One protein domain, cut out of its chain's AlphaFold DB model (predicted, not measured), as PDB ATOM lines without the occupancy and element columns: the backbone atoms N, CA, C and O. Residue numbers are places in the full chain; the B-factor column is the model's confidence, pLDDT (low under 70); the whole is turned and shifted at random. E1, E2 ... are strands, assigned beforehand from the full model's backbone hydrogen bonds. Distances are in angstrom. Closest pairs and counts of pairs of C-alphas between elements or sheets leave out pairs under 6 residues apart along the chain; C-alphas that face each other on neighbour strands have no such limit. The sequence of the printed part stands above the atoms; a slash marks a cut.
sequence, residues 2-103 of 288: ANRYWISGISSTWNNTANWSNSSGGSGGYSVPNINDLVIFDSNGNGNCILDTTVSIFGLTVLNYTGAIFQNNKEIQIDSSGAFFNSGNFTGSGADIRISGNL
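Overview. This is residues 2 to 103 of the 288 residues of an uncharacterized protein of candidate division KSB1 bacterium (UniProt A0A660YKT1). The chain, with little regular structure, winds as a solenoid of stacked turns: strands E1 E2 E3 E5 E7, in that order, make one parallel wall; E4 and E6, parallel, with residues 12 to 13 and 49 to 50, another. It is all strand, with no named helix and seven strands, E1 to E7 along the chain, holding 39 of 102 printed residues. It is compact, radius of gyration of the C-alphas 11.9 A, spanning 31 by 24 by 24 A.

Along the chain. Find C-alpha 2 at (38.546, -0.769, 131.197), where E1, residues 2 to 6, begins. E2 is residues 37 to 42, E3 55 to 63, 19.4 A long, E4 68 to 70, E5 76 to 85, E6 89 to 91. E7, residues 97 to 99, ends at (27.453, -0.958, 115.955).

Arrangement. The five-strand sheet is twisted. Look within hydrogen-bond range for N 57 of E3 and O 77 of E5, 3.0 A, and N 69 of E4 and O 89 of E6, 2.8 A.

Size, cuts and confidence. Links E1 to E2 and E2 to E3 are long. The printed part has no cut; no printed residue is under 70 pLDDT.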
ATOM      1  N   ALA A   2      39.045  -0.964 129.842       94.12
ATOM      2  CA  ALA A   2      38.546  -0.769 131.197       94.12
ATOM      3  C   ALA A   2      37.021  -0.605 131.195       94.12
ATOM      4  O   ALA A   2      36.437  -0.175 130.203       94.12
ATOM      5  N   ASN A   3      36.385  -0.926 132.319       98.25
ATOM      6  CA  ASN A   3      34.968  -0.640 132.508       98.25
ATOM      7  C   ASN A   3      34.796   0.830 132.908       98.25
ATOM      8  O   ASN A   3      35.599   1.379 133.678       98.25
ATOM      9  N   ARG A   4      33.747   1.464 132.389       98.62
ATOM     10  CA  ARG A   4      33.333   2.817 132.757       98.62
ATOM     11  C   ARG A   4      31.862   2.821 133.122       98.62
ATOM     12  O   ARG A   4      31.006   2.575 132.279       98.62
ATOM     13  N   TYR A   5      31.599   3.104 134.388       98.81
ATOM     14  CA  TYR A   5      30.259   3.135 134.950       98.81
ATOM     15  C   TYR A   5      29.744   4.566 134.948       98.81
ATOM     16  O   TYR A   5      30.419   5.458 135.474       98.81
ATOM     17  N   TRP A   6      28.561   4.773 134.375       98.88
ATOM     18  CA  TRP A   6      27.810   6.005 134.572       98.88
ATOM     19  C   TRP A   6      27.256   6.021 135.998       98.88
ATOM     20  O   TRP A   6      26.499   5.133 136.379       98.88
ATOM     21  N   ILE A   7      27.646   7.014 136.792       98.69
ATOM     22  CA  ILE A   7      27.292   7.105 138.222       98.69
ATOM     23  C   ILE A   7      26.488   8.364 138.565       98.69
ATOM     24  O   ILE A   7      26.226   8.645 139.733       98.69
ATOM     25  N   SER A   8      26.116   9.169 137.565       98.38
ATOM     26  CA  SER A   8      25.388  10.406 137.838       98.38
ATOM     27  C   SER A   8      24.005  10.092 138.407       98.38
ATOM     28  O   SER A   8      23.243   9.326 137.821       98.38
ATOM     29  N   GLY A   9      23.660  10.692 139.548       97.75
ATOM     30  CA  GLY A   9      22.320  10.601 140.141       97.75
ATOM     31  C   GLY A   9      21.324  11.620 139.576       97.75
ATOM     32  O   GLY A   9      20.138  11.556 139.883       97.75
ATOM     33  N   ILE A  10      21.800  12.564 138.760       97.94
ATOM     34  CA  ILE A  10      21.011  13.631 138.134       97.94
ATOM     35  C   ILE A  10      21.305  13.688 136.635       97.94
ATOM     36  O   ILE A  10      22.306  13.149 136.172       97.94
ATOM     37  N   SER A  11      20.437  14.352 135.871       98.56
ATOM     38  CA  SER A  11      20.695  14.592 134.449       98.56
ATOM     39  C   SER A  11      22.021  15.328 134.262       98.56
ATOM     40  O   SER A  11      22.240  16.369 134.881       98.56
ATOM     41  N   SER A  12      22.898  14.801 133.412       98.75
ATOM     42  CA  SER A  12      24.233  15.355 133.188       98.75
ATOM     43  C   SER A  12      24.785  14.933 131.826       98.75
ATOM     44  O   SER A  12      24.150  14.167 131.098       98.75
ATOM     45  N   THR A  13      25.954  15.451 131.457       98.75
ATOM     46  CA  THR A  13      26.528  15.222 130.127       98.75
ATOM     47  C   THR A  13      27.582  14.119 130.100       98.75
ATOM     48  O   THR A  13      28.255  13.843 131.099       98.75
ATOM     49  N   TRP A  14      27.723  13.479 128.939       98.75
ATOM     50  CA  TRP A  14      28.699  12.420 128.697       98.75
ATOM     51  C   TRP A  14      30.135  12.880 128.961       98.75
ATOM     52  O   TRP A  14      30.889  12.177 129.623       98.75
ATOM     53  N   ASN A  15      30.533  14.070 128.503       98.50
ATOM     54  CA  ASN A  15      31.925  14.518 128.588       98.50
ATOM     55  C   ASN A  15      32.350  15.061 129.973       98.50
ATOM     56  O   ASN A  15      33.424  15.646 130.115       98.50
ATOM     57  N   ASN A  16      31.536  14.879 131.017       98.56
ATOM     58  CA  ASN A  16      31.877  15.272 132.384       98.56
ATOM     59  C   ASN A  16      32.480  14.089 133.163       98.56
ATOM     60  O   ASN A  16      31.784  13.138 133.521       98.56
ATOM     61  N   THR A  17      33.774  14.173 133.486       98.56
ATOM     62  CA  THR A  17      34.523  13.128 134.211       98.56
ATOM     63  C   THR A  17      33.945  12.806 135.589       98.56
ATOM     64  O   THR A  17      34.067  11.672 136.052       98.56
ATOM     65  N   ALA A  18      33.253  13.745 136.243       98.62
ATOM     66  CA  ALA A  18      32.591  13.488 137.522       98.62
ATOM     67  C   ALA A  18      31.443  12.464 137.421       98.62
ATOM     68  O   ALA A  18      31.060  11.896 138.440       98.62
ATOM     69  N   ASN A  19      30.924  12.190 136.219       98.75
ATOM     70  CA  ASN A  19      29.879  11.187 136.000       98.75
ATOM     71  C   ASN A  19      30.420   9.770 135.753       98.75
ATOM     72  O   ASN A  19      29.618   8.844 135.632       98.75
ATOM     73  N   TRP A  20      31.744   9.591 135.671       98.75
ATOM     74  CA  TRP A  20      32.369   8.316 135.321       98.75
ATOM     75  C   TRP A  20      33.184   7.730 136.469       98.75
ATOM     76  O   TRP A  20      33.992   8.420 137.096       98.75
ATOM     77  N   SER A  21      33.008   6.426 136.680       98.62
ATOM     78  CA  SER A  21      33.737   5.614 137.658       98.62
ATOM     79  C   SER A  21      34.353   4.366 137.013       98.62
ATOM     80  O   SER A  21      33.865   3.874 135.994       98.62
ATOM     81  N   ASN A  22      35.417   3.819 137.611       97.75
ATOM     82  CA  ASN A  22      35.961   2.498 137.261       97.75
ATOM     83  C   ASN A  22      35.245   1.333 137.976       97.75
ATOM     84  O   ASN A  22      35.560   0.171 137.724       97.75
ATOM     85  N   SER A  23      34.289   1.637 138.855       97.94
ATOM     86  CA  SER A  23      33.452   0.671 139.567       97.94
ATOM     87  C   SER A  23      32.014   1.178 139.726       97.94
ATOM     88  O   SER A  23      31.768   2.380 139.860       97.94
ATOM     89  N   SER A  24      31.056   0.252 139.729       98.12
ATOM     90  CA  SER A  24      29.631   0.530 139.954       98.12
ATOM     91  C   SER A  24      29.409   1.280 141.274       98.12
ATOM     92  O   SER A  24      29.781   0.778 142.335       98.12
ATOM     93  N   GLY A  25      28.798   2.469 141.217       96.88
ATOM     94  CA  GLY A  25      28.532   3.321 142.389       96.88
ATOM     95  C   GLY A  25      29.778   3.903 143.072       96.88
ATOM     96  O   GLY A  25      29.676   4.446 144.172       96.88
ATOM     97  N   GLY A  26      30.954   3.763 142.454       97.62
ATOM     98  CA  GLY A  26      32.210   4.312 142.959       97.62
ATOM     99  C   GLY A  26      32.291   5.838 142.859       97.62
ATOM    100  O   GLY A  26      31.355   6.519 142.445       97.62
ATOM    101  N   SER A  27      33.443   6.393 143.234       97.44
ATOM    102  CA  SER A  27      33.693   7.834 143.129       97.44
ATOM    103  C   SER A  27      33.808   8.284 141.672       97.44
ATOM    104  O   SER A  27      34.492   7.640 140.876       97.44
ATOM    105  N   GLY A  28      33.224   9.438 141.353       98.19
ATOM    106  CA  GLY A  28      33.423  10.102 140.065       98.19
ATOM    107  C   GLY A  28      34.822  10.689 139.889       98.19
ATOM    108  O   GLY A  28      35.599  10.786 140.840       98.19
ATOM    109  N   GLY A  29      35.121  11.133 138.669       98.12
ATOM    110  CA  GLY A  29      36.375  11.802 138.309       98.12
ATOM    111  C   GLY A  29      37.286  10.976 137.402       98.12
ATOM    112  O   GLY A  29      38.408  11.398 137.122       98.12
ATOM    113  N   TYR A  30      36.828   9.814 136.931       98.12
ATOM    114  CA  TYR A  30      37.579   9.007 135.974       98.12
ATOM    115  C   TYR A  30      37.452   9.555 134.550       98.12
ATOM    116  O   TYR A  30      36.609  10.402 134.248       98.12
ATOM    117  N   SER A  31      38.326   9.079 133.658       97.31
ATOM    118  CA  SER A  31      38.327   9.499 132.257       97.31
ATOM    119  C   SER A  31      36.977   9.225 131.594       97.31
ATOM    120  O   SER A  31      36.385   8.163 131.809       97.31
ATOM    121  N   VAL A  32      36.556  10.143 130.722       98.50
ATOM    122  CA  VAL A  32      35.455   9.904 129.781       98.50
ATOM    123  C   VAL A  32      35.789   8.654 128.942       98.50
ATOM    124  O   VAL A  32      36.960   8.487 128.571       98.50
ATOM    125  N   PRO A  33      34.827   7.747 128.689       98.50
ATOM    126  CA  PRO A  33      35.077   6.524 127.931       98.50
ATOM    127  C   PRO A  33      35.548   6.812 126.505       98.50
ATOM    128  O   PRO A  33      35.089   7.766 125.874       98.50
ATOM    129  N   ASN A  34      36.434   5.962 125.991       97.62
ATOM    130  CA  ASN A  34      36.869   5.965 124.590       97.62
ATOM    131  C   ASN A  34      36.691   4.578 123.950       97.62
ATOM    132  O   ASN A  34      36.186   3.653 124.583       97.62
ATOM    133  N   ILE A  35      37.171   4.427 122.712       97.88
ATOM    134  CA  ILE A  35      37.026   3.229 121.874       97.88
ATOM    135  C   ILE A  35      37.538   1.930 122.516       97.88
ATOM    136  O   ILE A  35      37.154   0.848 122.100       97.88
ATOM    137  N   ASN A  36      38.374   2.013 123.552       97.38
ATOM    138  CA  ASN A  36      38.893   0.848 124.265       97.38
ATOM    139  C   ASN A  36      38.097   0.492 125.529       97.38
ATOM    140  O   ASN A  36      38.481  -0.449 126.226       97.38
ATOM    141  N   ASP A  37      37.061   1.250 125.885       98.69
ATOM    142  CA  ASP A  37      36.343   1.103 127.150       98.69
ATOM    143  C   ASP A  37      34.955   0.479 126.955       98.69
ATOM    144  O   ASP A  37      34.229   0.802 126.012       98.69
ATOM    145  N   LEU A  38      34.581  -0.404 127.885       98.75
ATOM    146  CA  LEU A  38      33.224  -0.933 128.005       98.75
ATOM    147  C   LEU A  38      32.410   0.009 128.893       98.75
ATOM    148  O   LEU A  38      32.717   0.174 130.078       98.75
ATOM    149  N   VAL A  39      31.365   0.607 128.331       98.88
ATOM    150  CA  VAL A  39      30.474   1.515 129.053       98.88
ATOM    151  C   VAL A  39      29.320   0.746 129.669       98.88
ATOM    152  O   VAL A  39      28.689  -0.085 129.017       98.88
ATOM    153  N   ILE A  40      29.045   1.032 130.938       98.88
ATOM    154  CA  ILE A  40      28.030   0.347 131.727       98.88
ATOM    155  C   ILE A  40      27.125   1.392 132.376       98.88
ATOM    156  O   ILE A  40      27.574   2.237 133.151       98.88
ATOM    157  N   PHE A  41      25.838   1.308 132.064       98.88
ATOM    158  CA  PHE A  41      24.770   1.981 132.788       98.88
ATOM    159  C   PHE A  41      24.100   0.949 133.684       98.88
ATOM    160  O   PHE A  41      23.576  -0.052 133.187       98.88
ATOM    161  N   ASP A  42      24.124   1.182 134.991       98.38
ATOM    162  CA  ASP A  42      23.489   0.299 135.960       98.38
ATOM    163  C   ASP A  42      22.628   1.047 136.984       98.38
ATOM    164  O   ASP A  42      22.374   2.246 136.861       98.38
ATOM    165  N   SER A  43      22.145   0.329 137.998       98.00
ATOM    166  CA  SER A  43      21.272   0.883 139.034       98.00
ATOM    167  C   SER A  43      21.927   1.945 139.929       98.00
ATOM    168  O   SER A  43      21.215   2.595 140.694       98.00
ATOM    169  N   ASN A  44      23.255   2.113 139.883       97.62
ATOM    170  CA  ASN A  44      24.020   3.018 140.750       97.62
ATOM    171  C   ASN A  44      24.335   4.378 140.103       97.62
ATOM    172  O   ASN A  44      25.121   5.154 140.642       97.62
ATOM    173  N   GLY A  45      23.686   4.692 138.982       95.75
ATOM    174  CA  GLY A  45      23.687   6.015 138.369       95.75
ATOM    175  C   GLY A  45      22.470   6.162 137.473       95.75
ATOM    176  O   GLY A  45      22.538   5.812 136.307       95.75
ATOM    177  N   ASN A  46      21.351   6.657 138.013       97.19
ATOM    178  CA  ASN A  46      20.062   6.723 137.302       97.19
ATOM    179  C   ASN A  46      19.748   8.094 136.684       97.19
ATOM    180  O   ASN A  46      18.691   8.285 136.087       97.19
ATOM    181  N   GLY A  47      20.652   9.060 136.816       98.50
ATOM    182  CA  GLY A  47      20.544  10.341 136.140       98.50
ATOM    183  C   GLY A  47      20.628  10.175 134.626       98.50
ATOM    184  O   GLY A  47      21.374   9.327 134.132       98.50
ATOM    185  N   ASN A  48      19.873  10.983 133.884       98.75
ATOM    186  CA  ASN A  48      19.913  10.968 132.423       98.75
ATOM    187  C   ASN A  48      21.312  11.316 131.905       98.75
ATOM    188  O   ASN A  48      21.958  12.234 132.415       98.75
ATOM    189  N   CYS A  49      21.744  10.622 130.861       98.81
ATOM    190  CA  CYS A  49      22.981  10.909 130.155       98.81
ATOM    191  C   CYS A  49      22.672  11.626 128.844       98.81
ATOM    192  O   CYS A  49      21.964  11.097 127.989       98.81
ATOM    193  N   ILE A  50      23.194  12.838 128.688       98.88
ATOM    194  CA  ILE A  50      23.051  13.637 127.472       98.88
ATOM    195  C   ILE A  50      24.389  13.619 126.738       98.88
ATOM    196  O   ILE A  50      25.398  14.072 127.285       98.88
ATOM    197  N   LEU A  51      24.415  13.119 125.502       98.88
ATOM    198  CA  LEU A  51      25.634  13.165 124.701       98.88
ATOM    199  C   LEU A  51      25.902  14.609 124.249       98.88
ATOM    200  O   LEU A  51      25.111  15.236 123.549       98.88
ATOM    201  N   ASP A  52      27.030  15.172 124.661       98.69
ATOM    202  CA  ASP A  52      27.496  16.510 124.274       98.69
ATOM    203  C   ASP A  52      28.666  16.459 123.278       98.69
ATOM    204  O   ASP A  52      29.040  17.477 122.692       98.69
ATOM    205  N   THR A  53      29.170  15.260 122.997       98.50
ATOM    206  CA  THR A  53      30.242  14.960 122.044       98.50
ATOM    207  C   THR A  53      29.936  13.665 121.291       98.50
ATOM    208  O   THR A  53      29.158  12.844 121.776       98.50
ATOM    209  N   THR A  54      30.553  13.470 120.122       98.50
ATOM    210  CA  THR A  54      30.586  12.165 119.440       98.50
ATOM    211  C   THR A  54      31.135  11.099 120.383       98.50
ATOM    212  O   THR A  54      32.103  11.348 121.110       98.50
ATOM    213  N   VAL A  55      30.517   9.920 120.363       98.69
ATOM    214  CA  VAL A  55      30.876   8.785 121.213       98.69
ATOM    215  C   VAL A  55      31.496   7.693 120.358       98.69
ATOM    216  O   VAL A  55      30.926   7.280 119.357       98.69
ATOM    217  N   SER A  56      32.657   7.203 120.779       98.62
ATOM    218  CA  SER A  56      33.323   6.044 120.189       98.62
ATOM    219  C   SER A  56      33.793   5.163 121.342       98.62
ATOM    220  O   SER A  56      34.587   5.624 122.164       98.62
ATOM    221  N   ILE A  57      33.232   3.958 121.472       98.88
ATOM    222  CA  ILE A  57      33.415   3.051 122.621       98.88
ATOM    223  C   ILE A  57      33.540   1.595 122.176       98.88
ATOM    224  O   ILE A  57      33.062   1.225 121.107       98.88
ATOM    225  N   PHE A  58      34.140   0.748 123.015       98.69
ATOM    226  CA  PHE A  58      34.290  -0.671 122.685       98.69
ATOM    227  C   PHE A  58      32.946  -1.408 122.721       98.69
ATOM    228  O   PHE A  58      32.660  -2.235 121.858       98.69
ATOM    229  N   GLY A  59      32.127  -1.105 123.733       98.75
ATOM    230  CA  GLY A  59      30.838  -1.744 123.977       98.75
ATOM    231  C   GLY A  59      29.953  -0.940 124.920       98.75
ATOM    232  O   GLY A  59      30.446  -0.097 125.675       98.75
ATOM    233  N   LEU A  60      28.657  -1.244 124.913       98.81
ATOM    234  CA  LEU A  60      27.653  -0.616 125.773       98.81
ATOM    235  C   LEU A  60      26.779  -1.672 126.452       98.81
ATOM    236  O   LEU A  60      26.192  -2.523 125.794       98.81
ATOM    237  N   THR A  61      26.654  -1.593 127.770       98.62
ATOM    238  CA  THR A  61      25.774  -2.448 128.572       98.62
ATOM    239  C   THR A  61      24.825  -1.593 129.402       98.62
ATOM    240  O   THR A  61      25.275  -0.719 130.139       98.62
ATOM    241  N   VAL A  62      23.519  -1.861 129.329       98.62
ATOM    242  CA  VAL A  62      22.485  -1.152 130.100       98.62
ATOM    243  C   VAL A  62      21.661  -2.149 130.920       98.62
ATOM    244  O   VAL A  62      20.839  -2.899 130.383       98.62
ATOM    245  N   LEU A  63      21.885  -2.162 132.238       97.00
ATOM    246  CA  LEU A  63      21.393  -3.178 133.176       97.00
ATOM    247  C   LEU A  63      20.791  -2.556 134.442       97.00
ATOM    248  O   LEU A  63      21.513  -2.102 135.318       97.00
ATOM    249  N   ASN A  64      19.474  -2.622 134.608       96.44
ATOM    250  CA  ASN A  64      18.744  -2.008 135.726       96.44
ATOM    251  C   ASN A  64      18.904  -0.477 135.828       96.44
ATOM    252  O   ASN A  64      18.626   0.100 136.879       96.44
ATOM    253  N   TYR A  65      19.329   0.178 134.749       98.12
ATOM    254  CA  TYR A  65      19.339   1.632 134.637       98.12
ATOM    255  C   TYR A  65      17.919   2.127 134.358       98.12
ATOM    256  O   TYR A  65      17.225   1.576 133.500       98.12
ATOM    257  N   THR A  66      17.471   3.150 135.081       97.62
ATOM    258  CA  THR A  66      16.108   3.700 134.930       97.62
ATOM    259  C   THR A  66      16.064   5.049 134.220       97.62
ATOM    260  O   THR A  66      14.982   5.506 133.851       97.62
ATOM    261  N   GLY A  67      17.220   5.682 134.020       98.06
ATOM    262  CA  GLY A  67      17.324   6.940 133.295       98.06
ATOM    263  C   GLY A  67      17.247   6.770 131.776       98.06
ATOM    264  O   GLY A  67      16.977   5.688 131.242       98.06
ATOM    265  N   ALA A  68      17.505   7.873 131.080       98.44
ATOM    266  CA  ALA A  68      17.560   7.930 129.627       98.44
ATOM    267  C   ALA A  68      18.950   8.326 129.109       98.44
ATOM    268  O   ALA A  68      19.589   9.235 129.642       98.44
ATOM    269  N   ILE A  69      19.373   7.676 128.026       98.88
ATOM    270  CA  ILE A  69      20.511   8.073 127.196       98.88
ATOM    271  C   ILE A  69      19.956   8.858 126.002       98.88
ATOM    272  O   ILE A  69      19.216   8.311 125.184       98.88
ATOM    273  N   PHE A  70      20.311  10.138 125.903       98.81
ATOM    274  CA  PHE A  70      19.897  11.030 124.822       98.81
ATOM    275  C   PHE A  70      21.038  11.227 123.833       98.81
ATOM    276  O   PHE A  70      22.052  11.839 124.177       98.81
ATOM    277  N   GLN A  71      20.846  10.772 122.594       98.69
ATOM    278  CA  GLN A  71      21.853  10.885 121.540       98.69
ATOM    279  C   GLN A  71      22.209  12.343 121.211       98.69
ATOM    280  O   GLN A  71      23.360  12.634 120.902       98.69
ATOM    281  N   ASN A  72      21.233  13.259 121.274       98.38
ATOM    282  CA  ASN A  72      21.435  14.708 121.132       98.38
ATOM    283  C   ASN A  72      22.258  15.106 119.882       98.38
ATOM    284  O   ASN A  72      23.174  15.933 119.923       98.38
ATOM    285  N   ASN A  73      21.914  14.477 118.760       98.19
ATOM    286  CA  ASN A  73      22.521  14.638 117.445       98.19
ATOM    287  C   ASN A  73      24.039  14.387 117.429       98.19
ATOM    288  O   ASN A  73      24.788  15.076 116.730       98.19
ATOM    289  N   LYS A  74      24.510  13.446 118.254       98.69
ATOM    290  CA  LYS A  74      25.897  12.974 118.267       98.69
ATOM    291  C   LYS A  74      25.991  11.600 117.631       98.69
ATOM    292  O   LYS A  74      25.192  10.714 117.927       98.69
ATOM    293  N   GLU A  75      26.983  11.441 116.767       98.62
ATOM    294  CA  GLU A  75      27.316  10.140 116.205       98.62
ATOM    295  C   GLU A  75      27.756   9.196 117.331       98.62
ATOM    296  O   GLU A  75      28.444   9.604 118.278       98.62
ATOM    297  N   ILE A  76      27.323   7.943 117.233       98.88
ATOM    298  CA  ILE A  76      27.687   6.886 118.170       98.88
ATOM    299  C   ILE A  76      28.327   5.753 117.379       98.88
ATOM    300  O   ILE A  76      27.674   5.123 116.552       98.88
ATOM    301  N   GLN A  77      29.579   5.449 117.696       98.75
ATOM    302  CA  GLN A  77      30.280   4.268 117.223       98.75
ATOM    303  C   GLN A  77      30.516   3.312 118.394       98.75
ATOM    304  O   GLN A  77      31.151   3.661 119.392       98.75
ATOM    305  N   ILE A  78      30.018   2.090 118.257       98.75
ATOM    306  CA  ILE A  78      30.254   0.986 119.183       98.75
ATOM    307  C   ILE A  78      31.007  -0.096 118.417       98.75
ATOM    308  O   ILE A  78      30.588  -0.500 117.333       98.75
ATOM    309  N   ASP A  79      32.141  -0.536 118.946       98.19
ATOM    310  CA  ASP A  79      32.993  -1.531 118.295       98.19
ATOM    311  C   ASP A  79      32.460  -2.969 118.489       98.19
ATOM    312  O   ASP A  79      31.294  -3.200 118.827       98.19
ATOM    313  N   SER A  80      33.314  -3.966 118.262       96.44
ATOM    314  CA  SER A  80      32.971  -5.387 118.204       96.44
ATOM    315  C   SER A  80      32.313  -5.969 119.463       96.44
ATOM    316  O   SER A  80      31.727  -7.047 119.378       96.44
ATOM    317  N   SER A  81      32.384  -5.311 120.632       98.12
ATOM    318  CA  SER A  81      31.650  -5.788 121.819       98.12
ATOM    319  C   SER A  81      30.143  -5.565 121.704       98.12
ATOM    320  O   SER A  81      29.385  -6.205 122.435       98.12
ATOM    321  N   GLY A  82      29.710  -4.673 120.813       98.44
ATOM    322  CA  GLY A  82      28.303  -4.398 120.576       98.44
ATOM    323  C   GLY A  82      27.598  -3.689 121.734       98.44
ATOM    324  O   GLY A  82      28.214  -3.168 122.670       98.44
ATOM    325  N   ALA A  83      26.274  -3.660 121.644       98.56
ATOM    326  CA  ALA A  83      25.390  -3.017 122.598       98.56
ATOM    327  C   ALA A  83      24.350  -3.999 123.144       98.56
ATOM    328  O   ALA A  83      23.694  -4.727 122.397       98.56
ATOM    329  N   PHE A  84      24.162  -3.979 124.459       97.94
ATOM    330  CA  PHE A  84      23.199  -4.810 125.165       97.94
ATOM    331  C   PHE A  84      22.313  -3.957 126.073       97.94
ATOM    332  O   PHE A  84      22.793  -3.329 127.018       97.94
ATOM    333  N   PHE A  85      21.009  -3.980 125.813       97.62
ATOM    334  CA  PHE A  85      19.981  -3.313 126.602       97.62
ATOM    335  C   PHE A  85      19.046  -4.348 127.228       97.62
ATOM    336  O   PHE A  85      18.299  -5.048 126.542       97.62
ATOM    337  N   ASN A  86      19.045  -4.397 128.560       96.19
ATOM    338  CA  ASN A  86      18.059  -5.148 129.344       96.19
ATOM    339  C   ASN A  86      17.075  -4.227 130.087       96.19
ATOM    340  O   ASN A  86      16.182  -4.687 130.790       96.19
ATOM    341  N   SER A  87      17.285  -2.916 129.998       95.88
ATOM    342  CA  SER A  87      16.549  -1.879 130.726       95.88
ATOM    343  C   SER A  87      16.890  -0.507 130.142       95.88
ATOM    344  O   SER A  87      17.661  -0.425 129.183       95.88
ATOM    345  N   GLY A  88      16.377   0.551 130.768       96.12
ATOM    346  CA  GLY A  88      16.711   1.928 130.440       96.12
ATOM    347  C   GLY A  88      16.031   2.425 129.176       96.12
ATOM    348  O   GLY A  88      15.459   1.662 128.391       96.12
ATOM    349  N   ASN A  89      16.110   3.736 128.997       97.19
ATOM    350  CA  ASN A  89      15.577   4.403 127.825       97.19
ATOM    351  C   ASN A  89      16.738   4.879 126.947       97.19
ATOM    352  O   ASN A  89      17.703   5.461 127.441       97.19
ATOM    353  N   PHE A  90      16.630   4.663 125.645       98.62
ATOM    354  CA  PHE A  90      17.482   5.282 124.642       98.62
ATOM    355  C   PHE A  90      16.610   6.142 123.730       98.62
ATOM    356  O   PHE A  90      15.553   5.705 123.269       98.62
ATOM    357  N   THR A  91      17.034   7.380 123.492       98.62
ATOM    358  CA  THR A  91      16.342   8.320 122.608       98.62
ATOM    359  C   THR A  91      17.320   8.858 121.574       98.62
ATOM    360  O   THR A  91      18.189   9.680 121.888       98.62
ATOM    361  N   GLY A  92      17.169   8.364 120.349       98.50
ATOM    362  CA  GLY A  92      17.904   8.804 119.176       98.50
ATOM    363  C   GLY A  92      17.445  10.157 118.624       98.50
ATOM    364  O   GLY A  92      16.545  10.813 119.149       98.50
ATOM    365  N   SER A  93      18.153  10.598 117.588       98.06
ATOM    366  CA  SER A  93      18.081  11.905 116.917       98.06
ATOM    367  C   SER A  93      18.867  11.849 115.590       98.06
ATOM    368  O   SER A  93      19.336  10.774 115.231       98.06
ATOM    369  N   GLY A  94      19.096  12.985 114.922       98.12
ATOM    370  CA  GLY A  94      19.583  13.097 113.530       98.12
ATOM    371  C   GLY A  94      20.988  12.617 113.163       98.12
ATOM    372  O   GLY A  94      21.453  12.966 112.081       98.12
ATOM    373  N   ALA A  95      21.691  11.872 114.017       98.69
ATOM    374  CA  ALA A  95      23.052  11.405 113.744       98.69
ATOM    375  C   ALA A  95      23.129   9.878 113.684       98.69
ATOM    376  O   ALA A  95      22.361   9.189 114.349       98.69
ATOM    377  N   ASP A  96      24.096   9.342 112.945       98.62
ATOM    378  CA  ASP A  96      24.221   7.896 112.771       98.62
ATOM    379  C   ASP A  96      24.607   7.161 114.063       98.62
ATOM    380  O   ASP A  96      25.302   7.677 114.949       98.62
ATOM    381  N   ILE A  97      24.148   5.912 114.145       98.81
ATOM    382  CA  ILE A  97      24.539   4.943 115.164       98.81
ATOM    383  C   ILE A  97      25.124   3.735 114.437       98.81
ATOM    384  O   ILE A  97      24.415   3.016 113.732       98.81
ATOM    385  N   ARG A  98      26.420   3.488 114.623       98.56
ATOM    386  CA  ARG A  98      27.125   2.339 114.054       98.56
ATOM    387  C   ARG A  98      27.546   1.370 115.146       98.56
ATOM    388  O   ARG A  98      28.287   1.738 116.055       98.56
ATOM    389  N   ILE A  99      27.113   0.121 115.029       98.56
ATOM    390  CA  ILE A  99      27.453  -0.958 115.955       98.56
ATOM    391  C   ILE A  99      28.186  -2.046 115.170       98.56
ATOM    392  O   ILE A  99      27.586  -2.771 114.387       98.56
ATOM    393  N   SER A 100      29.491  -2.179 115.398       97.81
ATOM    394  CA  SER A 100      30.337  -3.167 114.709       97.81
ATOM    395  C   SER A 100      30.198  -4.581 115.304       97.81
ATOM    396  O   SER A 100      30.732  -5.551 114.776       97.81
ATOM    397  N   GLY A 101      29.505  -4.697 116.441       97.81
ATOM    398  CA  GLY A 101      29.137  -5.954 117.090       97.81
ATOM    399  C   GLY A 101      27.635  -6.230 117.025       97.81
ATOM    400  O   GLY A 101      26.939  -5.786 116.119       97.81
ATOM    401  N   ASN A 102      27.125  -6.964 118.014       98.00
ATOM    402  CA  ASN A 102      25.697  -7.270 118.125       98.00
ATOM    403  C   ASN A 102      24.916  -6.112 118.765       98.00
ATOM    404  O   ASN A 102      25.436  -5.426 119.643       98.00
ATOM    405  N   LEU A 103      23.644  -5.960 118.399       97.94
ATOM    406  CA  LEU A 103      22.663  -5.144 119.111       97.94
ATOM    407  C   LEU A 103      21.600  -6.057 119.721       97.94
ATOM    408  O   LEU A 103      20.834  -6.705 119.009       97.94
TER     409      LEU A 103